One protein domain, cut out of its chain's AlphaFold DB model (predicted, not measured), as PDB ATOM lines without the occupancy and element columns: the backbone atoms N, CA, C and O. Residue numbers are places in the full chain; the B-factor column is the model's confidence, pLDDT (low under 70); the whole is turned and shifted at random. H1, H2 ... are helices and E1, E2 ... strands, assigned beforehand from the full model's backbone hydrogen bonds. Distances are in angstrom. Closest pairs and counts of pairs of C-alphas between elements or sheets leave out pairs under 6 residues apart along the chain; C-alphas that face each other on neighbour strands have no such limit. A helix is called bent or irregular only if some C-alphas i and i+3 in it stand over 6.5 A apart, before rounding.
ATOM      1  N   GLY A 208     231.795 199.413 128.178       75.88
ATOM      2  CA  GLY A 208     230.395 199.184 127.793       75.88
ATOM      3  C   GLY A 208     230.116 197.821 127.143       75.88
ATOM      4  O   GLY A 208     231.002 197.125 126.646       75.88
ATOM      5  N   LEU A 209     228.848 197.418 127.170       83.50
ATOM      6  CA  LEU A 209     228.381 196.158 126.607       83.50
ATOM      7  C   LEU A 209     228.246 196.282 125.085       83.50
ATOM      8  O   LEU A 209     227.473 197.107 124.596       83.50
ATOM      9  N   LEU A 210     228.971 195.450 124.333       86.75
ATOM     10  CA  LEU A 210     228.844 195.394 122.877       86.75
ATOM     11  C   LEU A 210     227.551 194.664 122.486       86.75
ATOM     12  O   LEU A 210     227.350 193.496 122.816       86.75
ATOM     13  N   ILE A 211     226.684 195.358 121.755       86.56
ATOM     14  CA  ILE A 211     225.355 194.906 121.354       86.56
ATOM     15  C   ILE A 211     225.188 195.155 119.851       86.56
ATOM     16  O   ILE A 211     224.818 196.243 119.407       86.56
ATOM     17  N   GLY A 212     225.488 194.141 119.038       83.38
ATOM     18  CA  GLY A 212     225.582 194.319 117.587       83.38
ATOM     19  C   GLY A 212     226.761 195.232 117.235       83.38
ATOM     20  O   GLY A 212     227.890 194.931 117.610       83.38
ATOM     21  N   LYS A 213     226.495 196.345 116.536       87.38
ATOM     22  CA  LYS A 213     227.488 197.398 116.232       87.38
ATOM     23  C   LYS A 213     227.444 198.590 117.202       87.38
ATOM     24  O   LYS A 213     228.015 199.633 116.917       87.38
ATOM     25  N   LEU A 214     226.726 198.457 118.319       92.06
ATOM     26  CA  LEU A 214     226.525 199.519 119.305       92.06
ATOM     27  C   LEU A 214     227.170 199.166 120.642       92.06
ATOM     28  O   LEU A 214     227.243 197.993 121.003       92.06
ATOM     29  N   ARG A 215     227.574 200.179 121.409       92.50
ATOM     30  CA  ARG A 215     228.008 200.028 122.804       92.50
ATOM     31  C   ARG A 215     226.964 200.603 123.740       92.50
ATOM     32  O   ARG A 215     226.560 201.752 123.587       92.50
ATOM     33  N   LEU A 216     226.544 199.816 124.722       93.94
ATOM     34  CA  LEU A 216     225.619 200.225 125.773       93.94
ATOM     35  C   LEU A 216     226.379 200.409 127.092       93.94
ATOM     36  O   LEU A 216     226.970 199.467 127.614       93.94
ATOM     37  N   HIS A 217     226.336 201.616 127.642       92.00
ATOM     38  CA  HIS A 217     226.947 201.999 128.911       92.00
ATOM     39  C   HIS A 217     225.875 202.216 129.972       92.00
ATOM     40  O   HIS A 217     224.852 202.853 129.723       92.00
ATOM     41  N   GLY A 218     226.138 201.701 131.166       86.62
ATOM     42  CA  GLY A 218     225.252 201.783 132.315       86.62
ATOM     43  C   GLY A 218     225.292 200.494 133.146       86.62
ATOM     44  O   GLY A 218     226.114 199.617 132.868       86.62
ATOM     45  N   PRO A 219     224.413 200.367 134.150       89.06
ATOM     46  CA  PRO A 219     223.461 201.394 134.572       89.06
ATOM     47  C   PRO A 219     224.178 202.614 135.173       89.06
ATOM     48  O   PRO A 219     225.185 202.473 135.865       89.06
ATOM     49  N   GLY A 220     223.672 203.813 134.888       82.88
ATOM     50  CA  GLY A 220     224.064 205.041 135.580       82.88
ATOM     51  C   GLY A 220     223.504 205.096 137.004       82.88
ATOM     52  O   GLY A 220     222.851 204.160 137.469       82.88
ATOM     53  N   GLU A 221     223.739 206.208 137.701       81.25
ATOM     54  CA  GLU A 221     223.167 206.408 139.033       81.25
ATOM     55  C   GLU A 221     221.634 206.430 138.961       81.25
ATOM     56  O   GLU A 221     221.042 207.233 138.237       81.25
ATOM     57  N   GLU A 222     221.013 205.512 139.699       88.12
ATOM     58  CA  GLU A 222     219.562 205.416 139.842       88.12
ATOM     59  C   GLU A 222     219.012 206.661 140.546       88.12
ATOM     60  O   GLU A 222     219.507 207.063 141.602       88.12
ATOM     61  N   GLN A 223     217.973 207.250 139.962       88.81
ATOM     62  CA  GLN A 223     217.333 208.474 140.436       88.81
ATOM     63  C   GLN A 223     215.859 208.205 140.715       88.81
ATOM     64  O   GLN A 223     215.199 207.519 139.944       88.81
ATOM     65  N   SER A 224     215.311 208.785 141.778       86.12
ATOM     66  CA  SER A 224     213.858 208.824 141.956       86.12
ATOM     67  C   SER A 224     213.272 209.920 141.070       86.12
ATOM     68  O   SER A 224     213.796 211.036 141.025       86.12
ATOM     69  N   GLY A 225     212.179 209.627 140.378       87.81
ATOM     70  CA  GLY A 225     211.493 210.614 139.557       87.81
ATOM     71  C   GLY A 225     210.081 210.192 139.190       87.81
ATOM     72  O   GLY A 225     209.574 209.184 139.667       87.81
ATOM     73  N   LYS A 226     209.450 210.994 138.330       86.88
ATOM     74  CA  LYS A 226     208.113 210.718 137.808       86.88
ATOM     75  C   LYS A 226     208.165 210.292 136.362       86.88
ATOM     76  O   LYS A 226     209.014 210.741 135.590       86.88
ATOM     77  N   LEU A 227     207.213 209.451 136.004       85.81
ATOM     78  CA  LEU A 227     207.132 208.848 134.699       85.81
ATOM     79  C   LEU A 227     205.678 208.787 134.238       85.81
ATOM     80  O   LEU A 227     204.841 208.181 134.897       85.81
ATOM     81  N   ALA A 228     205.396 209.360 133.068       86.00
ATOM     82  CA  ALA A 228     204.078 209.265 132.457       86.00
ATOM     83  C   ALA A 228     203.814 207.830 131.964       86.00
ATOM     84  O   ALA A 228     204.459 207.358 131.013       86.00
ATOM     85  N   GLY A 229     202.849 207.161 132.590       83.19
ATOM     86  CA  GLY A 229     202.377 205.830 132.229       83.19
ATOM     87  C   GLY A 229     201.701 205.782 130.857       83.19
ATOM     88  O   GLY A 229     201.480 206.797 130.175       83.19
ATOM     89  N   PHE A 230     201.362 204.577 130.397       83.56
ATOM     90  CA  PHE A 230     200.556 204.403 129.181       83.56
ATOM     91  C   PHE A 230     199.085 204.777 129.363       83.56
ATOM     92  O   PHE A 230     198.409 205.024 128.365       83.56
ATOM     93  N   ASP A 231     198.610 204.857 130.601       80.69
ATOM     94  CA  ASP A 231     197.286 205.366 130.961       80.69
ATOM     95  C   ASP A 231     197.207 206.908 130.965       80.69
ATOM     96  O   ASP A 231     196.111 207.465 131.013       80.69
ATOM     97  N   GLY A 232     198.352 207.586 130.846       78.94
ATOM     98  CA  GLY A 232     198.466 209.043 130.839       78.94
ATOM     99  C   GLY A 232     198.651 209.673 132.219       78.94
ATOM    100  O   GLY A 232     198.754 210.896 132.287       78.94
ATOM    101  N   ASN A 233     198.722 208.876 133.288       83.12
ATOM    102  CA  ASN A 233     198.993 209.361 134.637       83.12
ATOM    103  C   ASN A 233     200.489 209.284 134.948       83.12
ATOM    104  O   ASN A 233     201.187 208.386 134.482       83.12
ATOM    105  N   ASP A 234     200.980 210.213 135.763       86.25
ATOM    106  CA  ASP A 234     202.346 210.138 136.272       86.25
ATOM    107  C   ASP A 234     202.422 209.141 137.430       86.25
ATOM    108  O   ASP A 234     201.617 209.201 138.361       86.25
ATOM    109  N   ALA A 235     203.428 208.271 137.393       85.69
ATOM    110  CA  ALA A 235     203.765 207.348 138.465       85.69
ATOM    111  C   ALA A 235     205.176 207.630 138.990       85.69
ATOM    112  O   ALA A 235     206.063 208.026 138.225       85.69
ATOM    113  N   ASP A 236     205.377 207.426 140.291       88.25
ATOM    114  CA  ASP A 236     206.709 207.461 140.886       88.25
ATOM    115  C   ASP A 236     207.506 206.233 140.426       88.25
ATOM    116  O   ASP A 236     206.985 205.114 140.324       88.25
ATOM    117  N   ALA A 237     208.758 206.475 140.051       90.75
ATOM    118  CA  ALA A 237     209.601 205.475 139.429       90.75
ATOM    119  C   ALA A 237     211.077 205.643 139.798       90.75
ATOM    120  O   ALA A 237     211.618 206.755 139.845       90.75
ATOM    121  N   ALA A 238     211.753 204.506 139.934       90.62
ATOM    122  CA  ALA A 238     213.199 204.408 139.880       90.62
ATOM    123  C   ALA A 238     213.664 204.536 138.423       90.62
ATOM    124  O   ALA A 238     213.381 203.701 137.560       90.62
ATOM    125  N   LEU A 239     214.388 205.608 138.143       93.25
ATOM    126  CA  LEU A 239     214.895 205.973 136.836       93.25
ATOM    127  C   LEU A 239     216.362 205.558 136.713       93.25
ATOM    128  O   LEU A 239     217.226 206.104 137.394       93.25
ATOM    129  N   ILE A 240     216.651 204.616 135.817       94.75
ATOM    130  CA  ILE A 240     217.979 204.025 135.633       94.75
ATOM    131  C   ILE A 240     218.534 204.486 134.277       94.75
ATOM    132  O   ILE A 240     218.079 203.996 133.236       94.75
ATOM    133  N   PRO A 241     219.477 205.447 134.245       95.44
ATOM    134  CA  PRO A 241     220.022 205.982 133.002       95.44
ATOM    135  C   PRO A 241     220.960 204.994 132.309       95.44
ATOM    136  O   PRO A 241     221.704 204.262 132.960       95.44
ATOM    137  N   TRP A 242     220.975 205.032 130.983       96.69
ATOM    138  CA  TRP A 242     221.933 204.326 130.140       96.69
ATOM    139  C   TRP A 242     222.316 205.200 128.946       96.69
ATOM    140  O   TRP A 242     221.532 206.036 128.490       96.69
ATOM    141  N   THR A 243     223.495 204.960 128.392       96.00
ATOM    142  CA  THR A 243     224.006 205.693 127.233       96.00
ATOM    143  C   THR A 243     224.420 204.724 126.138       96.00
ATOM    144  O   THR A 243     225.050 203.705 126.401       96.00
ATOM    145  N   VAL A 244     224.053 205.027 124.900       95.50
ATOM    146  CA  VAL A 244     224.331 204.218 123.717       95.50
ATOM    147  C   VAL A 244     225.272 204.977 122.801       95.50
ATOM    148  O   VAL A 244     224.969 206.110 122.427       95.50
ATOM    149  N   TYR A 245     226.357 204.323 122.399       93.06
ATOM    150  CA  TYR A 245     227.309 204.819 121.411       93.06
ATOM    151  C   TYR A 245     227.323 203.933 120.167       93.06
ATOM    152  O   TYR A 245     227.054 202.729 120.244       93.06
ATOM    153  N   GLY A 246     227.642 204.519 119.020       89.94
ATOM    154  CA  GLY A 246     227.826 203.789 117.773       89.94
ATOM    155  C   GLY A 246     228.410 204.642 116.655       89.94
ATOM    156  O   GLY A 246     228.560 205.859 116.784       89.94
ATOM    157  N   ASP A 247     228.669 203.982 115.528       83.75
ATOM    158  CA  ASP A 247     229.295 204.587 114.353       83.75
ATOM    159  C   ASP A 247     228.615 205.890 113.899       83.75
ATOM    160  O   ASP A 247     227.397 206.074 114.001       83.75
ATOM    161  N   GLY A 248     229.413 206.792 113.322       78.94
ATOM    162  CA  GLY A 248     228.917 208.059 112.779       78.94
ATOM    163  C   GLY A 248     228.547 209.093 113.846       78.94
ATOM    164  O   GLY A 248     227.775 210.007 113.554       78.94
ATOM    165  N   GLY A 249     229.085 208.960 115.064       82.00
ATOM    166  CA  GLY A 249     228.822 209.878 116.174       82.00
ATOM    167  C   GLY A 249     227.457 209.659 116.826       82.00
ATOM    168  O   GLY A 249     226.869 210.602 117.357       82.00
ATOM    169  N   LEU A 250     226.920 208.435 116.755       90.50
ATOM    170  CA  LEU A 250     225.702 208.089 117.472       90.50
ATOM    171  C   LEU A 250     225.993 208.117 118.973       90.50
ATOM    172  O   LEU A 250     226.848 207.391 119.464       90.50
ATOM    173  N   HIS A 251     225.248 208.943 119.692       93.94
ATOM    174  CA  HIS A 251     225.316 209.113 121.134       93.94
ATOM    175  C   HIS A 251     223.898 209.384 121.649       93.94
ATOM    176  O   HIS A 251     223.373 210.476 121.464       93.94
ATOM    177  N   ILE A 252     223.241 208.395 122.253       95.31
ATOM    178  CA  ILE A 252     221.836 208.479 122.685       95.31
ATOM    179  C   ILE A 252     221.726 208.111 124.160       95.31
ATOM    180  O   ILE A 252     222.282 207.106 124.585       95.31
ATOM    181  N   SER A 253     220.954 208.872 124.930       96.62
ATOM    182  CA  SER A 253     220.582 208.487 126.291       96.62
ATOM    183  C   SER A 253     219.231 207.787 126.291       96.62
ATOM    184  O   SER A 253     218.246 208.278 125.730       96.62
ATOM    185  N   ILE A 254     219.190 206.637 126.951       97.25
ATOM    186  CA  ILE A 254     217.963 205.903 127.242       97.25
ATOM    187  C   ILE A 254     217.804 205.769 128.754       97.25
ATOM    188  O   ILE A 254     218.736 205.973 129.528       97.25
ATOM    189  N   GLN A 255     216.603 205.427 129.180       96.19
ATOM    190  CA  GLN A 255     216.266 205.259 130.579       96.19
ATOM    191  C   GLN A 255     215.382 204.033 130.721       96.19
ATOM    192  O   GLN A 255     214.391 203.891 130.002       96.19
ATOM    193  N   VAL A 256     215.765 203.148 131.637       96.81
ATOM    194  CA  VAL A 256     214.899 202.081 132.130       96.81
ATOM    195  C   VAL A 256     214.245 202.619 133.388       96.81
ATOM    196  O   VAL A 256     214.931 202.938 134.352       96.81
ATOM    197  N   ALA A 257     212.933 202.783 133.351       94.12
ATOM    198  CA  ALA A 257     212.156 203.287 134.465       94.12
ATOM    199  C   ALA A 257     211.342 202.142 135.066       94.12
ATOM    200  O   ALA A 257     210.589 201.487 134.342       94.12
ATOM    201  N   MET A 258     211.498 201.909 136.366       91.88
ATOM    202  CA  MET A 258     210.773 200.888 137.122       91.88
ATOM    203  C   MET A 258     209.784 201.582 138.042       91.88
ATOM    204  O   MET A 258     210.172 202.485 138.771       91.88
ATOM    205  N   ILE A 259     208.514 201.203 137.962       89.62
ATOM    206  CA  ILE A 259     207.436 201.878 138.688       89.62
ATOM    207  C   ILE A 259     207.315 201.247 140.074       89.62
ATOM    208  O   ILE A 259     207.151 200.030 140.174       89.62
ATOM    209  N   ASP A 260     207.376 202.072 141.120       75.25
ATOM    210  CA  ASP A 260     207.440 201.606 142.512       75.25
ATOM    211  C   ASP A 260     206.143 200.892 142.941       75.25
ATOM    212  O   ASP A 260     206.185 199.843 143.585       75.25
ATOM    213  N   GLU A 261     204.988 201.406 142.503       72.19
ATOM    214  CA  GLU A 261     203.652 200.819 142.704       72.19
ATOM    215  C   GLU A 261     202.970 200.520 141.358       72.19
ATOM    216  O   GLU A 261     201.874 200.993 141.048       72.19
ATOM    217  N   GLY A 262     203.658 199.758 140.504       61.91
ATOM    218  CA  GLY A 262     203.150 199.388 139.183       61.91
ATOM    219  C   GLY A 262     201.886 198.523 139.234       61.91
ATOM    220  O   GLY A 262     201.648 197.759 140.170       61.91
ATOM    221  N   THR A 263     201.078 198.583 138.176       69.38
ATOM    222  CA  THR A 263     200.011 197.590 137.969       69.38
ATOM    223  C   THR A 263     200.588 196.364 137.265       69.38
ATOM    224  O   THR A 263     201.603 196.462 136.579       69.38
ATOM    225  N   ALA A 264     199.904 195.217 137.311       65.44
ATOM    226  CA  ALA A 264     200.316 194.037 136.531       65.44
ATOM    227  C   ALA A 264     200.507 194.340 135.023       65.44
ATOM    228  O   ALA A 264     201.286 193.683 134.331       65.44
ATOM    229  N   ASN A 265     199.823 195.370 134.512       78.50
ATOM    230  CA  ASN A 265     199.877 195.780 133.111       78.50
ATOM    231  C   ASN A 265     201.001 196.775 132.783       78.50
ATOM    232  O   ASN A 265     201.274 196.986 131.597       78.50
ATOM    233  N   GLU A 266     201.647 197.368 133.788       87.81
ATOM    234  CA  GLU A 266     202.758 198.301 133.616       87.81
ATOM    235  C   GLU A 266     203.571 198.392 134.914       87.81
ATOM    236  O   GLU A 266     203.171 199.054 135.871       87.81
ATOM    237  N   VAL A 267     204.718 197.713 134.929       91.38
ATOM    238  CA  VAL A 267     205.687 197.736 136.044       91.38
ATOM    239  C   VAL A 267     206.946 198.536 135.701       91.38
ATOM    240  O   VAL A 267     207.821 198.738 136.537       91.38
ATOM    241  N   GLY A 268     207.052 199.002 134.458       93.69
ATOM    242  CA  GLY A 268     208.161 199.819 133.998       93.69
ATOM    243  C   GLY A 268     208.088 200.122 132.510       93.69
ATOM    244  O   GLY A 268     207.192 199.660 131.799       93.69
ATOM    245  N   GLN A 269     209.057 200.878 132.015       95.12
ATOM    246  CA  GLN A 269     209.237 201.125 130.589       95.12
ATOM    247  C   GLN A 269     210.673 201.510 130.250       95.12
ATOM    248  O   GLN A 269     211.423 202.007 131.083       95.12
ATOM    249  N   VAL A 270     211.035 201.313 128.986       97.00
ATOM    250  CA  VAL A 270     212.293 201.802 128.418       97.00
ATOM    251  C   VAL A 270     211.997 202.927 127.444       97.00
ATOM    252  O   VAL A 270     211.158 202.764 126.553       97.00
ATOM    253  N   VAL A 271     212.681 204.058 127.594       95.06
ATOM    254  CA  VAL A 271     212.463 205.261 126.785       95.06
ATOM    255  C   VAL A 271     213.782 205.921 126.395       95.06
ATOM    256  O   VAL A 271     214.730 205.952 127.171       95.06
ATOM    257  N   CYS A 272     213.845 206.469 125.181       96.06
ATOM    258  CA  CYS A 272     214.928 207.358 124.770       96.06
ATOM    259  C   CYS A 272     214.675 208.756 125.335       96.06
ATOM    260  O   CYS A 272     213.652 209.366 125.020       96.06
ATOM    261  N   THR A 273     215.585 209.259 126.162       94.88
ATOM    262  CA  THR A 273     215.426 210.543 126.856       94.88
ATOM    263  C   THR A 273     216.116 211.690 126.138       94.88
ATOM    264  O   THR A 273     215.638 212.819 126.212       94.88
ATOM    265  N   SER A 274     217.198 211.413 125.408       95.25
ATOM    266  CA  SER A 274     217.961 212.426 124.684       95.25
ATOM    267  C   SER A 274     218.697 211.815 123.498       95.25
ATOM    268  O   SER A 274     219.243 210.718 123.589       95.25
ATOM    269  N   ARG A 275     218.774 212.559 122.389       93.75
ATOM    270  CA  ARG A 275     219.654 212.216 121.262       93.75
ATOM    271  C   ARG A 275     221.094 212.706 121.442       93.75
ATOM    272  O   ARG A 275     221.887 212.539 120.526       93.75
ATOM    273  N   ASN A 276     221.393 213.387 122.550       93.50
ATOM    274  CA  ASN A 276     222.655 214.075 122.837       93.50
ATOM    275  C   ASN A 276     223.206 214.798 121.595       93.50
ATOM    276  O   ASN A 276     222.545 215.671 121.030       93.50
ATOM    277  N   GLN A 277     224.404 214.415 121.154       87.88
ATOM    278  CA  GLN A 277     225.089 214.997 120.000       87.88
ATOM    279  C   GLN A 277     224.746 214.290 118.676       87.88
ATOM    280  O   GLN A 277     225.212 214.716 117.620       87.88
ATOM    281  N   SER A 278     223.902 213.252 118.701       91.62
ATOM    282  CA  SER A 278     223.480 212.535 117.494       91.62
ATOM    283  C   SER A 278     222.742 213.458 116.514       91.62
ATOM    284  O   SER A 278     222.085 214.419 116.944       91.62
ATOM    285  N   PRO A 279     222.755 213.149 115.203       89.62
ATOM    286  CA  PRO A 279     222.046 213.934 114.193       89.62
ATOM    287  C   PRO A 279     220.544 214.117 114.482       89.62
ATOM    288  O   PRO A 279     219.902 213.253 115.079       89.62
ATOM    289  N   GLN A 280     219.952 215.206 113.974       90.12
ATOM    290  CA  GLN A 280     218.529 215.549 114.175       90.12
ATOM    291  C   GLN A 280     217.546 214.463 113.712       90.12
ATOM    292  O   GLN A 280     216.421 214.400 114.194       90.12
ATOM    293  N   ILE A 281     217.963 213.553 112.824       88.50
ATOM    294  CA  ILE A 281     217.132 212.410 112.416       88.50
ATOM    295  C   ILE A 281     216.681 211.549 113.609       88.50
ATOM    296  O   ILE A 281     215.661 210.876 113.521       88.50
ATOM    297  N   TRP A 282     217.405 211.591 114.734       91.38
ATOM    298  CA  TRP A 282     217.086 210.858 115.960       91.38
ATOM    299  C   TRP A 282     216.045 211.536 116.858       91.38
ATOM    300  O   TRP A 282     215.560 210.895 117.791       91.38
ATOM    301  N   ASP A 283     215.642 212.779 116.567       90.50
ATOM    302  CA  ASP A 283     214.600 213.485 117.328       90.50
ATOM    303  C   ASP A 283     213.256 212.735 117.313       90.50
ATOM    304  O   ASP A 283     212.474 212.825 118.257       90.50
ATOM    305  N   ASP A 284     212.980 211.939 116.274       89.38
ATOM    306  CA  ASP A 284     211.739 211.162 116.168       89.38
ATOM    307  C   ASP A 284     211.689 209.901 117.059       89.38
ATOM    308  O   ASP A 284     210.622 209.282 117.179       89.38
ATOM    309  N   VAL A 285     212.807 209.546 117.704       91.06
ATOM    310  CA  VAL A 285     212.931 208.440 118.669       91.06
ATOM    311  C   VAL A 285     212.753 208.935 120.102       91.06
ATOM    312  O   VAL A 285     212.132 208.239 120.915       91.06
ATOM    313  N   VAL A 286     213.268 210.133 120.401       92.94
ATOM    314  CA  VAL A 286     213.250 210.747 121.735       92.94
ATOM    315  C   VAL A 286     211.810 210.851 122.237       92.94
ATOM    316  O   VAL A 286     210.928 211.368 121.552       92.94
ATOM    317  N   GLN A 287     211.552 210.281 123.415       89.94
ATOM    318  CA  GLN A 287     210.253 210.223 124.100       89.94
ATOM    319  C   GLN A 287     209.101 209.544 123.323       89.94
ATOM    320  O   GLN A 287     207.978 209.463 123.818       89.94
ATOM    321  N   ARG A 288     209.339 209.003 122.119       90.31
ATOM    322  CA  ARG A 288     208.285 208.446 121.247       90.31
ATOM    323  C   ARG A 288     208.227 206.927 121.224       90.31
ATOM    324  O   ARG A 288     207.147 206.336 121.213       90.31
ATOM    325  N   LEU A 289     209.372 206.259 121.184       92.00
ATOM    326  CA  LEU A 289     209.433 204.811 120.967       92.00
ATOM    327  C   LEU A 289     209.538 204.023 122.280       92.00
ATOM    328  O   LEU A 289     210.205 202.997 122.341       92.00
ATOM    329  N   ARG A 290     208.828 204.477 123.319       93.06
ATOM    330  CA  ARG A 290     208.843 203.864 124.655       93.06
ATOM    331  C   ARG A 290     208.204 202.470 124.699       93.06
ATOM    332  O   ARG A 290     207.103 202.285 124.176       93.06
ATOM    333  N   ILE A 291     208.844 201.484 125.312       94.88
ATOM    334  CA  ILE A 291     208.313 200.113 125.400       94.88
ATOM    335  C   ILE A 291     208.011 199.779 126.856       94.88
ATOM    336  O   ILE A 291     208.889 199.905 127.698       94.88
ATOM    337  N   GLY A 292     206.779 199.344 127.127       94.25
ATOM    338  CA  GLY A 292     206.349 198.941 128.464       94.25
ATOM    339  C   GLY A 292     206.851 197.559 128.869       94.25
ATOM    340  O   GLY A 292     206.882 196.630 128.052       94.25
ATOM    341  N   ILE A 293     207.180 197.447 130.146       96.12
ATOM    342  CA  ILE A 293     207.533 196.236 130.875       96.12
ATOM    343  C   ILE A 293     206.317 195.831 131.712       96.12
ATOM    344  O   ILE A 293     205.639 196.674 132.304       96.12
ATOM    345  N   ARG A 294     206.018 194.536 131.729       94.88
ATOM    346  CA  ARG A 294     204.858 193.950 132.410       94.88
ATOM    347  C   ARG A 294     205.284 192.842 133.347       94.88
ATOM    348  O   ARG A 294     206.270 192.161 133.069       94.88
ATOM    349  N   ASP A 295     204.493 192.631 134.386       92.62
ATOM    350  CA  ASP A 295     204.649 191.455 135.228       92.62
ATOM    351  C   ASP A 295     204.222 190.197 134.449       92.62
ATOM    352  O   ASP A 295     203.195 190.194 133.766       92.62
ATOM    353  N   ALA A 296     205.042 189.149 134.509       92.31
ATOM    354  CA  ALA A 296     204.756 187.833 133.946       92.31
ATOM    355  C   ALA A 296     204.520 186.770 135.037       92.31
ATOM    356  O   ALA A 296     204.253 185.617 134.706       92.31
ATOM    357  N   GLY A 297     204.561 187.159 136.316       87.31
ATOM    358  CA  GLY A 297     204.427 186.265 137.460       87.31
ATOM    359  C   GLY A 297     205.762 185.668 137.910       87.31
ATOM    360  O   GLY A 297     206.776 185.755 137.224       87.31
ATOM    361  N   GLU A 298     205.767 185.082 139.111       86.00
ATOM    362  CA  GLU A 298     206.913 184.336 139.670       86.00
ATOM    363  C   GLU A 298     208.245 185.118 139.688       86.00
ATOM    364  O   GLU A 298     209.331 184.554 139.555       86.00
ATOM    365  N   GLY A 299     208.183 186.445 139.852       84.62
ATOM    366  CA  GLY A 299     209.374 187.300 139.844       84.62
ATOM    367  C   GLY A 299     210.019 187.452 138.462       84.62
ATOM    368  O   GLY A 299     211.209 187.758 138.366       84.62
ATOM    369  N   GLN A 300     209.254 187.234 137.392       92.38
ATOM    370  CA  GLN A 300     209.677 187.400 136.008       92.38
ATOM    371  C   GLN A 300     208.862 188.498 135.346       92.38
ATOM    372  O   GLN A 300     207.654 188.594 135.534       92.38
ATOM    373  N   TRP A 301     209.524 189.312 134.535       95.00
ATOM    374  CA  TRP A 301     208.925 190.401 133.784       95.00
ATOM    375  C   TRP A 301     209.100 190.179 132.286       95.00
ATOM    376  O   TRP A 301     210.032 189.513 131.832       95.00
ATOM    377  N   ILE A 302     208.178 190.741 131.508       97.31
ATOM    378  CA  ILE A 302     208.137 190.603 130.054       97.31
ATOM    379  C   ILE A 302     208.098 191.967 129.366       97.31
ATOM    380  O   ILE A 302     207.325 192.856 129.731       97.31
ATOM    381  N   MET A 303     208.886 192.110 128.304       97.50
ATOM    382  CA  MET A 303     208.898 193.292 127.445       97.50
ATOM    383  C   MET A 303     208.728 192.882 125.980       97.50
ATOM    384  O   MET A 303     209.389 191.959 125.506       97.50
ATOM    385  N   ASP A 304     207.846 193.560 125.242       96.62
ATOM    386  CA  ASP A 304     207.694 193.294 123.805       96.62
ATOM    387  C   ASP A 304     208.915 193.801 123.028       96.62
ATOM    388  O   ASP A 304     209.370 194.923 123.228       96.62
ATOM    389  N   LEU A 305     209.371 193.035 122.045       96.69
ATOM    390  CA  LEU A 305     210.410 193.450 121.110       96.69
ATOM    391  C   LEU A 305     209.741 194.112 119.900       96.69
ATOM    392  O   LEU A 305     209.084 193.460 119.084       96.69
ATOM    393  N   ARG A 306     209.858 195.439 119.806       93.00
ATOM    394  CA  ARG A 306     209.209 196.245 118.762       93.00
ATOM    395  C   ARG A 306     210.247 196.792 117.791       93.00
ATOM    396  O   ARG A 306     210.931 197.757 118.104       93.00
ATOM    397  N   SER A 307     210.300 196.205 116.598       94.50
ATOM    398  CA  SER A 307     211.109 196.714 115.490       94.50
ATOM    399  C   SER A 307     210.616 198.061 114.985       94.50
ATOM    400  O   SER A 307     209.462 198.442 115.203       94.50
ATOM    401  N   VAL A 308     211.496 198.805 114.323       93.00
ATOM    402  CA  VAL A 308     211.205 200.155 113.836       93.00
ATOM    403  C   VAL A 308     211.736 200.313 112.420       93.00
ATOM    404  O   VAL A 308     212.785 199.780 112.082       93.00
ATOM    405  N   GLU A 309     210.996 201.039 111.587       92.19
ATOM    406  CA  GLU A 309     211.390 201.369 110.218       92.19
ATOM    407  C   GLU A 309     211.282 202.887 109.990       92.19
ATOM    408  O   GLU A 309     210.400 203.547 110.550       92.19
ATOM    409  N   ARG A 310     212.155 203.427 109.129       89.75
ATOM    410  CA  ARG A 310     212.067 204.786 108.558       89.75
ATOM    411  C   ARG A 310     211.861 204.700 107.039       89.75
ATOM    412  O   ARG A 310     212.822 204.821 106.278       89.75
ATOM    413  N   PRO A 311     210.635 204.434 106.558       82.69
ATOM    414  CA  PRO A 311     210.391 204.301 105.127       82.69
ATOM    415  C   PRO A 311     210.567 205.654 104.421       82.69
ATOM    416  O   PRO A 311     209.846 206.605 104.708       82.69
ATOM    417  N   GLY A 312     211.526 205.744 103.494       74.56
ATOM    418  CA  GLY A 312     211.675 206.883 102.574       74.56
ATOM    419  C   GLY A 312     211.887 208.252 103.236       74.56
ATOM    420  O   GLY A 312     211.425 209.252 102.698       74.56
ATOM    421  N   GLY A 313     212.531 208.308 104.407       69.31
ATOM    422  CA  GLY A 313     212.741 209.558 105.156       69.31
ATOM    423  C   GLY A 313     211.546 210.004 106.011       69.31
ATOM    424  O   GLY A 313     211.589 211.076 106.611       69.31
ATOM    425  N   ALA A 314     210.486 209.192 106.099       80.19
ATOM    426  CA  ALA A 314     209.405 209.405 107.052       80.19
ATOM    427  C   ALA A 314     209.859 209.150 108.501       80.19
ATOM    428  O   ALA A 314     210.868 208.487 108.755       80.19
ATOM    429  N   ARG A 315     209.062 209.647 109.457       86.75
ATOM    430  CA  ARG A 315     209.286 209.430 110.893       86.75
ATOM    431  C   ARG A 315     209.339 207.941 111.230       86.75
ATOM    432  O   ARG A 315     208.533 207.157 110.730       86.75
ATOM    433  N   ALA A 316     210.223 207.596 112.158       89.69
ATOM    434  CA  ALA A 316     210.365 206.264 112.717       89.69
ATOM    435  C   ALA A 316     209.026 205.737 113.265       89.69
ATOM    436  O   ALA A 316     208.364 206.370 114.101       89.69
ATOM    437  N   GLY A 317     208.623 204.565 112.773       90.00
ATOM    438  CA  GLY A 317     207.361 203.914 113.111       90.00
ATOM    439  C   GLY A 317     207.560 202.468 113.547       90.00
ATOM    440  O   GLY A 317     208.382 201.747 112.984       90.00
ATOM    441  N   ARG A 318     206.792 202.030 114.552       91.88
ATOM    442  CA  ARG A 318     206.848 200.645 115.041       91.88
ATOM    443  C   ARG A 318     206.344 199.667 113.986       91.88
ATOM    444  O   ARG A 318     205.266 199.848 113.419       91.88
ATOM    445  N   LYS A 319     207.067 198.566 113.839       90.75
ATOM    446  CA  LYS A 319     206.704 197.397 113.050       90.75
ATOM    447  C   LYS A 319     206.904 196.140 113.890       90.75
ATOM    448  O   LYS A 319     207.842 196.033 114.669       90.75
ATOM    449  N   VAL A 320     206.002 195.175 113.746       89.75
ATOM    450  CA  VAL A 320     206.195 193.849 114.340       89.75
ATOM    451  C   VAL A 320     206.863 192.978 113.288       89.75
ATOM    452  O   VAL A 320     206.231 192.610 112.299       89.75
ATOM    453  N   TRP A 321     208.146 192.694 113.482       95.25
ATOM    454  CA  TRP A 321     208.849 191.638 112.761       95.25
ATOM    455  C   TRP A 321     208.848 190.381 113.625       95.25
ATOM    456  O   TRP A 321     208.967 190.474 114.842       95.25
ATOM    457  N   SER A 322     208.726 189.209 113.011       96.31
ATOM    458  CA  SER A 322     209.088 187.949 113.673       96.31
ATOM    459  C   SER A 322     210.599 187.891 113.936       96.31
ATOM    460  O   SER A 322     211.375 188.609 113.298       96.31
ATOM    461  N   LEU A 323     211.038 187.010 114.842       96.56
ATOM    462  CA  LEU A 323     212.464 186.837 115.152       96.56
ATOM    463  C   LEU A 323     213.292 186.473 113.907       96.56
ATOM    464  O   LEU A 323     214.375 187.017 113.706       96.56
ATOM    465  N   SER A 324     212.752 185.626 113.024       96.25
ATOM    466  CA  SER A 324     213.410 185.253 111.766       96.25
ATOM    467  C   SER A 324     213.496 186.422 110.781       96.25
ATOM    468  O   SER A 324     214.548 186.648 110.183       96.25
ATOM    469  N   GLN A 325     212.429 187.219 110.645       96.44
ATOM    470  CA  GLN A 325     212.452 188.439 109.832       96.44
ATOM    471  C   GLN A 325     213.491 189.431 110.356       96.44
ATOM    472  O   GLN A 325     214.257 189.984 109.567       96.44
ATOM    473  N   TYR A 326     213.553 189.619 111.675       96.12
ATOM    474  CA  TYR A 326     214.535 190.494 112.303       96.12
ATOM    475  C   TYR A 326     215.966 190.035 111.997       96.12
ATOM    476  O   TYR A 326     216.778 190.837 111.531       96.12
ATOM    477  N   GLN A 327     216.257 188.744 112.180       96.25
ATOM    478  CA  GLN A 327     217.574 188.183 111.878       96.25
ATOM    479  C   GLN A 327     217.928 188.338 110.399       96.25
ATOM    480  O   GLN A 327     219.040 188.745 110.083       96.25
ATOM    481  N   SER A 328     216.987 188.087 109.484       96.31
ATOM    482  CA  SER A 328     217.248 188.232 108.046       96.31
ATOM    483  C   SER A 328     217.560 189.674 107.627       96.31
ATOM    484  O   SER A 328     218.337 189.886 106.703       96.31
ATOM    485  N   LYS A 329     216.966 190.666 108.305       93.88
ATOM    486  CA  LYS A 329     217.130 192.089 107.980       93.88
ATOM    487  C   LYS A 329     218.359 192.718 108.626       93.88
ATOM    488  O   LYS A 329     218.967 193.590 108.023       93.88
ATOM    489  N   THR A 330     218.691 192.312 109.848       92.25
ATOM    490  CA  THR A 330     219.752 192.952 110.651       92.25
ATOM    491  C   THR A 330     221.014 192.102 110.771       92.25
ATOM    492  O   THR A 330     222.037 192.589 111.238       92.25
ATOM    493  N   GLY A 331     220.946 190.818 110.410       93.94
ATOM    494  CA  GLY A 331     221.999 189.833 110.667       93.94
ATOM    495  C   GLY A 331     222.096 189.377 112.128       93.94
ATOM    496  O   GLY A 331     222.874 188.474 112.430       93.94
ATOM    497  N   ILE A 332     221.310 189.951 113.044       93.31
ATOM    498  CA  ILE A 332     221.417 189.695 114.483       93.31
ATOM    499  C   ILE A 332     220.367 188.675 114.930       93.31
ATOM    500  O   ILE A 332     219.165 188.852 114.728       93.31
ATOM    501  N   ASN A 333     220.817 187.622 115.610       95.50
ATOM    502  CA  ASN A 333     219.937 186.662 116.267       95.50
ATOM    503  C   ASN A 333     219.529 187.177 117.658       95.50
ATOM    504  O   ASN A 333     220.208 186.903 118.645       95.50
ATOM    505  N   LEU A 334     218.400 187.894 117.741       95.31
ATOM    506  CA  LEU A 334     217.899 188.464 119.004       95.31
ATOM    507  C   LEU A 334     217.794 187.443 120.134       95.31
ATOM    508  O   LEU A 334     218.142 187.757 121.267       95.31
ATOM    509  N   GLN A 335     217.318 186.235 119.831       96.38
ATOM    510  CA  GLN A 335     217.105 185.205 120.840       96.38
ATOM    511  C   GLN A 335     218.426 184.754 121.457       96.38
ATOM    512  O   GLN A 335     218.525 184.647 122.676       96.38
ATOM    513  N   GLN A 336     219.446 184.522 120.632       94.06
ATOM    514  CA  GLN A 336     220.771 184.160 121.123       94.06
ATOM    515  C   GLN A 336     221.433 185.328 121.859       94.06
ATOM    516  O   GLN A 336     221.918 185.139 122.973       94.06
ATOM    517  N   THR A 337     221.426 186.525 121.266       94.19
ATOM    518  CA  THR A 337     222.092 187.700 121.837       94.19
ATOM    519  C   THR A 337     221.497 188.063 123.193       94.19
ATOM    520  O   THR A 337     222.228 188.160 124.168       94.19
ATOM    521  N   LEU A 338     220.174 188.188 123.315       95.56
ATOM    522  CA  LEU A 338     219.556 188.566 124.590       95.56
ATOM    523  C   LEU A 338     219.704 187.487 125.667       95.56
ATOM    524  O   LEU A 338     219.902 187.833 126.829       95.56
ATOM    525  N   LYS A 339     219.688 186.196 125.306       92.75
ATOM    526  CA  LYS A 339     219.989 185.118 126.265       92.75
ATOM    527  C   LYS A 339     221.414 185.210 126.808       92.75
ATOM    528  O   LYS A 339     221.616 185.038 128.004       92.75
ATOM    529  N   GLN A 340     222.394 185.524 125.958       88.38
ATOM    530  CA  GLN A 340     223.777 185.756 126.402       88.38
ATOM    531  C   GLN A 340     223.895 186.962 127.345       88.38
ATOM    532  O   GLN A 340     224.790 186.993 128.183       88.38
ATOM    533  N   LEU A 341     222.978 187.926 127.232       87.44
ATOM    534  CA  LEU A 341     222.917 189.123 128.072       87.44
ATOM    535  C   LEU A 341     222.096 188.950 129.358       87.44
ATOM    536  O   LEU A 341     221.940 189.924 130.092       87.44
ATOM    537  N   GLY A 342     221.596 187.741 129.636       86.88
ATOM    538  CA  GLY A 342     220.883 187.415 130.874       86.88
ATOM    539  C   GLY A 342     219.370 187.245 130.737       86.88
ATOM    540  O   GLY A 342     218.705 186.994 131.738       86.88
ATOM    541  N   ALA A 343     218.802 187.329 129.528       94.00
ATOM    542  CA  ALA A 343     217.385 187.027 129.342       94.00
ATOM    543  C   ALA A 343     217.084 185.554 129.662       94.00
ATOM    544  O   ALA A 343     217.792 184.652 129.208       94.00
ATOM    545  N   ILE A 344     215.976 185.309 130.364       95.06
ATOM    546  CA  ILE A 344     215.478 183.960 130.668       95.06
ATOM    547  C   ILE A 344     215.067 183.272 129.361       95.06
ATOM    548  O   ILE A 344     215.489 182.155 129.046       95.06
ATOM    549  N   ALA A 345     214.251 183.962 128.565       96.88
ATOM    550  CA  ALA A 345     213.742 183.454 127.303       96.88
ATOM    551  C   ALA A 345     213.388 184.593 126.343       96.88
ATOM    552  O   ALA A 345     213.111 185.719 126.746       96.88
ATOM    553  N   VAL A 346     213.408 184.289 125.047       98.25
ATOM    554  CA  VAL A 346     213.031 185.214 123.976       98.25
ATOM    555  C   VAL A 346     212.249 184.407 122.959       98.25
ATOM    556  O   VAL A 346     212.801 183.478 122.371       98.25
ATOM    557  N   ASP A 347     210.976 184.737 122.799       98.12
ATOM    558  CA  ASP A 347     210.041 184.080 121.888       98.12
ATOM    559  C   ASP A 347     208.794 184.971 121.730       98.12
ATOM    560  O   ASP A 347     208.745 186.103 122.208       98.12
ATOM    561  N   THR A 348     207.768 184.493 121.044       97.81
ATOM    562  CA  THR A 348     206.438 185.093 121.013       97.81
ATOM    563  C   THR A 348     205.789 185.109 122.399       97.81
ATOM    564  O   THR A 348     206.022 184.232 123.231       97.81
ATOM    565  N   ARG A 349     204.903 186.080 122.646       96.62
ATOM    566  CA  ARG A 349     204.124 186.150 123.896       96.62
ATOM    567  C   ARG A 349     203.324 184.870 124.174       96.62
ATOM    568  O   ARG A 349     203.214 184.475 125.329       96.62
ATOM    569  N   ALA A 350     202.809 184.210 123.135       97.06
ATOM    570  CA  ALA A 350     202.139 182.914 123.253       97.06
ATOM    571  C   ALA A 350     203.050 181.859 123.893       97.06
ATOM    572  O   ALA A 350     202.637 181.160 124.809       97.06
ATOM    573  N   ALA A 351     204.293 181.761 123.422       97.19
ATOM    574  CA  ALA A 351     205.246 180.770 123.905       97.19
ATOM    575  C   ALA A 351     205.793 181.100 125.302       97.19
ATOM    576  O   ALA A 351     206.079 180.186 126.069       97.19
ATOM    577  N   LEU A 352     205.941 182.387 125.634       96.69
ATOM    578  CA  LEU A 352     206.534 182.809 126.907       96.69
ATOM    579  C   LEU A 352     205.553 182.791 128.082       96.69
ATOM    580  O   LEU A 352     205.956 182.450 129.186       96.69
ATOM    581  N   ILE A 353     204.302 183.204 127.864       94.94
ATOM    582  CA  ILE A 353     203.333 183.458 128.948       94.94
ATOM    583  C   ILE A 353     201.915 182.958 128.618       94.94
ATOM    584  O   ILE A 353     200.940 183.475 129.160       94.94
ATOM    585  N   ASP A 354     201.778 182.015 127.679       94.44
ATOM    586  CA  ASP A 354     200.484 181.493 127.192       94.44
ATOM    587  C   ASP A 354     199.490 182.605 126.779       94.44
ATOM    588  O   ASP A 354     198.278 182.519 126.992       94.44
ATOM    589  N   ASP A 355     199.994 183.702 126.191       93.69
ATOM    590  CA  ASP A 355     199.148 184.829 125.780       93.69
ATOM    591  C   ASP A 355     198.212 184.416 124.630       93.69
ATOM    592  O   ASP A 355     198.653 184.032 123.546       93.69
ATOM    593  N   LYS A 356     196.898 184.554 124.842       94.31
ATOM    594  CA  LYS A 356     195.842 184.220 123.861       94.31
ATOM    595  C   LYS A 356     195.254 185.440 123.156       94.31
ATOM    596  O   LYS A 356     194.355 185.315 122.325       94.31
ATOM    597  N   SER A 357     195.752 186.635 123.456       93.69
ATOM    598  CA  SER A 357     195.257 187.888 122.899       93.69
ATOM    599  C   SER A 357     195.651 188.082 121.425       93.69
ATOM    600  O   SER A 357     196.343 187.280 120.785       93.69
ATOM    601  N   ARG A 358     195.249 189.226 120.862       92.81
ATOM    602  CA  ARG A 358     195.714 189.677 119.539       92.81
ATOM    603  C   ARG A 358     197.232 189.896 119.465       92.81
ATOM    604  O   ARG A 358     197.780 189.896 118.370       92.81
ATOM    605  N   ASN A 359     197.900 190.068 120.607       91.69
ATOM    606  CA  ASN A 359     199.337 190.330 120.688       91.69
ATOM    607  C   ASN A 359     200.179 189.051 120.781       91.69
ATOM    608  O   ASN A 359     201.400 189.139 120.756       91.69
ATOM    609  N   ARG A 360     199.562 187.869 120.845       95.00
ATOM    610  CA  ARG A 360     200.230 186.579 121.080       95.00
ATOM    611  C   ARG A 360     201.460 186.290 120.206       95.00
ATOM    612  O   ARG A 360     202.412 185.686 120.678       95.00
ATOM    613  N   ASN A 361     201.473 186.767 118.958       95.31
ATOM    614  CA  ASN A 361     202.560 186.531 117.996       95.31
ATOM    615  C   ASN A 361     203.666 187.599 118.029       95.31
ATOM    616  O   ASN A 361     204.594 187.547 117.227       95.31
ATOM    617  N   ILE A 362     203.553 188.604 118.896       95.81
ATOM    618  CA  ILE A 362     204.566 189.649 119.027       95.81
ATOM    619  C   ILE A 362     205.768 189.032 119.744       95.81
ATOM    620  O   ILE A 362     205.571 188.446 120.812       95.81
ATOM    621  N   PRO A 363     206.991 189.128 119.190       97.94
ATOM    622  CA  PRO A 363     208.173 188.698 119.916       97.94
ATOM    623  C   PRO A 363     208.351 189.513 121.188       97.94
ATOM    624  O   PRO A 363     208.074 190.712 121.222       97.94
ATOM    625  N   ALA A 364     208.819 188.862 122.234       98.25
ATOM    626  CA  ALA A 364     209.028 189.431 123.543       98.25
ATOM    627  C   ALA A 364     210.260 188.796 124.195       98.25
ATOM    628  O   ALA A 364     210.771 187.763 123.754       98.25
ATOM    629  N   VAL A 365     210.747 189.450 125.238       98.50
ATOM    630  CA  VAL A 365     211.822 188.964 126.094       98.50
ATOM    631  C   VAL A 365     211.292 188.811 127.510       98.50
ATOM    632  O   VAL A 365     210.623 189.709 128.020       98.50
ATOM    633  N   LEU A 366     211.587 187.664 128.110       98.00
ATOM    634  CA  LEU A 366     211.322 187.331 129.500       98.00
ATOM    635  C   LEU A 366     212.631 187.451 130.282       98.00
ATOM    636  O   LEU A 366     213.669 186.939 129.849       98.00
ATOM    637  N   PHE A 367     212.590 188.133 131.415       95.88
ATOM    638  CA  PHE A 367     213.754 188.409 132.249       95.88
ATOM    639  C   PHE A 367     213.350 188.477 133.718       95.88
ATOM    640  O   PHE A 367     212.167 188.560 134.041       95.88
ATOM    641  N   HIS A 368     214.320 188.393 134.623       89.94
ATOM    642  CA  HIS A 368     214.019 188.503 136.046       89.94
ATOM    643  C   HIS A 368     213.526 189.916 136.355       89.94
ATOM    644  O   HIS A 368     214.096 190.894 135.866       89.94
ATOM    645  N   SER A 369     212.512 190.049 137.214       85.44
ATOM    646  CA  SER A 369     212.282 191.337 137.864       85.44
ATOM    647  C   SER A 369     213.589 191.749 138.549       85.44
ATOM    648  O   SER A 369     214.410 190.899 138.910       85.44
ATOM    649  N   GLY A 370     213.870 193.036 138.685       78.00
ATOM    650  CA  GLY A 370     215.205 193.537 139.060       78.00
ATOM    651  C   GLY A 370     216.141 193.778 137.865       78.00
ATOM    652  O   GLY A 370     217.030 194.620 137.913       78.00
ATOM    653  N   ASP A 371     215.901 193.058 136.772       86.12
ATOM    654  CA  ASP A 371     216.565 193.145 135.474       86.12
ATOM    655  C   ASP A 371     216.569 194.546 134.831       86.12
ATOM    656  O   ASP A 371     215.570 194.881 134.202       86.12
ATOM    657  N   ALA A 372     217.622 195.367 134.942       90.94
ATOM    658  CA  ALA A 372     217.700 196.652 134.223       90.94
ATOM    659  C   ALA A 372     218.529 196.593 132.922       90.94
ATOM    660  O   ALA A 372     218.318 197.401 132.018       90.94
ATOM    661  N   GLN A 373     219.458 195.643 132.803       93.25
ATOM    662  CA  GLN A 373     220.328 195.476 131.640       93.25
ATOM    663  C   GLN A 373     219.581 194.849 130.464       93.25
ATOM    664  O   GLN A 373     219.655 195.365 129.350       93.25
ATOM    665  N   VAL A 374     218.855 193.750 130.687       95.69
ATOM    666  CA  VAL A 374     218.111 193.059 129.627       95.69
ATOM    667  C   VAL A 374     217.092 193.975 128.943       95.69
ATOM    668  O   VAL A 374     217.119 194.026 127.712       95.69
ATOM    669  N   PRO A 375     216.227 194.737 129.644       97.50
ATOM    670  CA  PRO A 375     215.309 195.649 128.968       97.50
ATOM    671  C   PRO A 375     216.032 196.785 128.229       97.50
ATOM    672  O   PRO A 375     215.631 197.116 127.111       97.50
ATOM    673  N   ALA A 376     217.129 197.334 128.769       97.44
ATOM    674  CA  ALA A 376     217.940 198.328 128.059       97.44
ATOM    675  C   ALA A 376     218.513 197.753 126.751       97.44
ATOM    676  O   ALA A 376     218.294 198.300 125.668       97.44
ATOM    677  N   ALA A 377     219.176 196.597 126.833       96.75
ATOM    678  CA  ALA A 377     219.753 195.890 125.694       96.75
ATOM    679  C   ALA A 377     218.698 195.497 124.654       96.75
ATOM    680  O   ALA A 377     218.903 195.670 123.454       96.75
ATOM    681  N   ALA A 378     217.550 194.995 125.103       97.56
ATOM    682  CA  ALA A 378     216.443 194.605 124.244       97.56
ATOM    683  C   ALA A 378     215.822 195.800 123.524       97.56
ATOM    684  O   ALA A 378     215.483 195.671 122.349       97.56
ATOM    685  N   TRP A 379     215.716 196.962 124.172       97.56
ATOM    686  CA  TRP A 379     215.267 198.173 123.495       97.56
ATOM    687  C   TRP A 379     216.276 198.619 122.433       97.56
ATOM    688  O   TRP A 379     215.875 198.878 121.300       97.56
ATOM    689  N   VAL A 380     217.576 198.639 122.751       96.62
ATOM    690  CA  VAL A 380     218.638 199.004 121.794       96.62
ATOM    691  C   VAL A 380     218.640 198.066 120.593       96.62
ATOM    692  O   VAL A 380     218.573 198.530 119.456       96.62
ATOM    693  N   LEU A 381     218.639 196.755 120.833       96.00
ATOM    694  CA  LEU A 381     218.580 195.754 119.778       96.00
ATOM    695  C   LEU A 381     217.294 195.887 118.976       96.00
ATOM    696  O   LEU A 381     217.344 196.156 117.792       96.00
ATOM    697  N   ALA A 382     216.126 195.733 119.594       95.31
ATOM    698  CA  ALA A 382     214.890 195.653 118.832       95.31
ATOM    699  C   ALA A 382     214.501 196.986 118.181       95.31
ATOM    700  O   ALA A 382     213.911 196.956 117.109       95.31
ATOM    701  N   THR A 383     214.817 198.127 118.796       94.31
ATOM    702  CA  THR A 383     214.262 199.441 118.419       94.31
ATOM    703  C   THR A 383     215.277 200.321 117.706       94.31
ATOM    704  O   THR A 383     214.956 200.902 116.670       94.31
ATOM    705  N   LEU A 384     216.489 200.441 118.256       93.69
ATOM    706  CA  LEU A 384     217.504 201.358 117.740       93.69
ATOM    707  C   LEU A 384     218.301 200.736 116.593       93.69
ATOM    708  O   LEU A 384     218.553 201.394 115.589       93.69
ATOM    709  N   MET A 385     218.655 199.457 116.717       92.88
ATOM    710  CA  MET A 385     219.494 198.760 115.748       92.88
ATOM    711  C   MET A 385     218.895 198.707 114.325       92.88
ATOM    712  O   MET A 385     219.637 198.902 113.369       92.88
ATOM    713  N   PRO A 386     217.574 198.519 114.127       92.62
ATOM    714  CA  PRO A 386     216.968 198.533 112.791       92.62
ATOM    715  C   PRO A 386     216.994 199.883 112.070       92.62
ATOM    716  O   PRO A 386     216.636 199.954 110.896       92.62
TER     717      PRO A 386
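What this domain is: This is residues 208 to 386 of the 388 residues of the protein "HEPN_Swt1 domain-containing protein" of Verrucomicrobiales bacterium (UniProt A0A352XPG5). A strongly twisted, unclosed sheet of ten strands curls round one helix, H5, the core of the domain. H3 packs on H5 and E11, H2 packs on H3, H4 covers E12, and the small hairpin of E9 and E10 lies by the last turns of H5. The printed part has 179 residues, with five named helices and twelve named strands, in the order E1 E2 E3 E4 E5 E6 H1 E7 E8 E9 E10 H2 H3 E11 H4 E12 H5. The large sheet is branched at E4, both sheets are antiparallel, and the class is mixed. The whole is compact and rounded, with a radius of gyration of the C-alphas of 15.2 A and spans of 42 by 38 by 30 A.

How they stand to each other: E4, residues 234 to 246, has E2, residues 214 to 217, and E3, residues 223 to 228, on one side, and E5, residues 250 to 263, on the other side. Within hydrogen-bond range are N 215 and O 245, 2.9 A, N 225 and O 237, 3.0 A, and N 242 and O 254, 2.8 A. E4 bends by 79 degrees at residue 237, and E5 by 81 degrees at residue 260. E6, residues 266 to 274, pairs with E5 by N 255 and O 271, 2.8 A; E3 E4 E5 E6 form a meander, each strand the antiparallel neighbour of the one before. E7, residues 291 to 297, pairs with E6 by N 293 and O 268, 2.8 A, and makes a hairpin with E8, residues 300 to 304, by N 302 and O 294, 2.8 A. E12, residues 363 to 368, pairs with E8 by N 303 and O 365, 3.0 A, and with edge strand E11, residues 345 to 348, by N 366 and O 345, 2.8 A. Edge strand E1, residues 209 to 211, makes a hairpin with E2 by N 211 and O 214, 2.8 A. The sheet curls round H5, residues 373 to 386; the C-alphas of Val 256 and Ala 376, the closest of E5 and H5, are 6.3 A apart. E9, residues 307 to 309, comes nearest H5 at the C-alphas of Ser 307 and Thr 383, 5.1 A, and makes a hairpin with E10, residues 317 to 319, by N 319 and O 307, 2.8 A. H3, residues 334 to 340, touches H5 at a shallow tilt of 29 degrees, opposite ways, closest at the C-alphas of Leu 338 and Ala 378, 6.8 A. H2, residues 323 to 330, touches H3 about perpendicular, at 85 degrees, closest at the C-alphas of Leu 323 and Leu 334, 6.9 A. H4, residues 349 to 353, is over E12 at a height over the sheet of 7.0 A. H1, residues 280 to 284, only grazes the sheet and is only just irregular, with C-alphas 281 and 284 6.7 A apart. In H2, H3 and H4 every O i to N i+4 pair is within hydrogen-bond range; H5 has 8 of 10, and H1 0 of 1 with 1 of 2 O i to N i+3 pairs.

Where its parts are: From first to last C-alpha, E5 measures 34.5 A, E4 32.1 A, E6 22.6 A, H5 19.4 A, E7 18.8 A and E12 17.2 A. E1 begins at C-alpha 209, (228.381, 196.158, 126.607), and H5 ends at C-alpha 386, (216.968, 198.533, 112.791).

The domain as a whole: The two C-alphas farthest apart, those of Glu 298 and Gly 312, are 43.7 A apart. The printed part has no cut, and no link is long. The mean pLDDT of the printed part is 91.0; residues 262 to 264 and residue 313 are under 70.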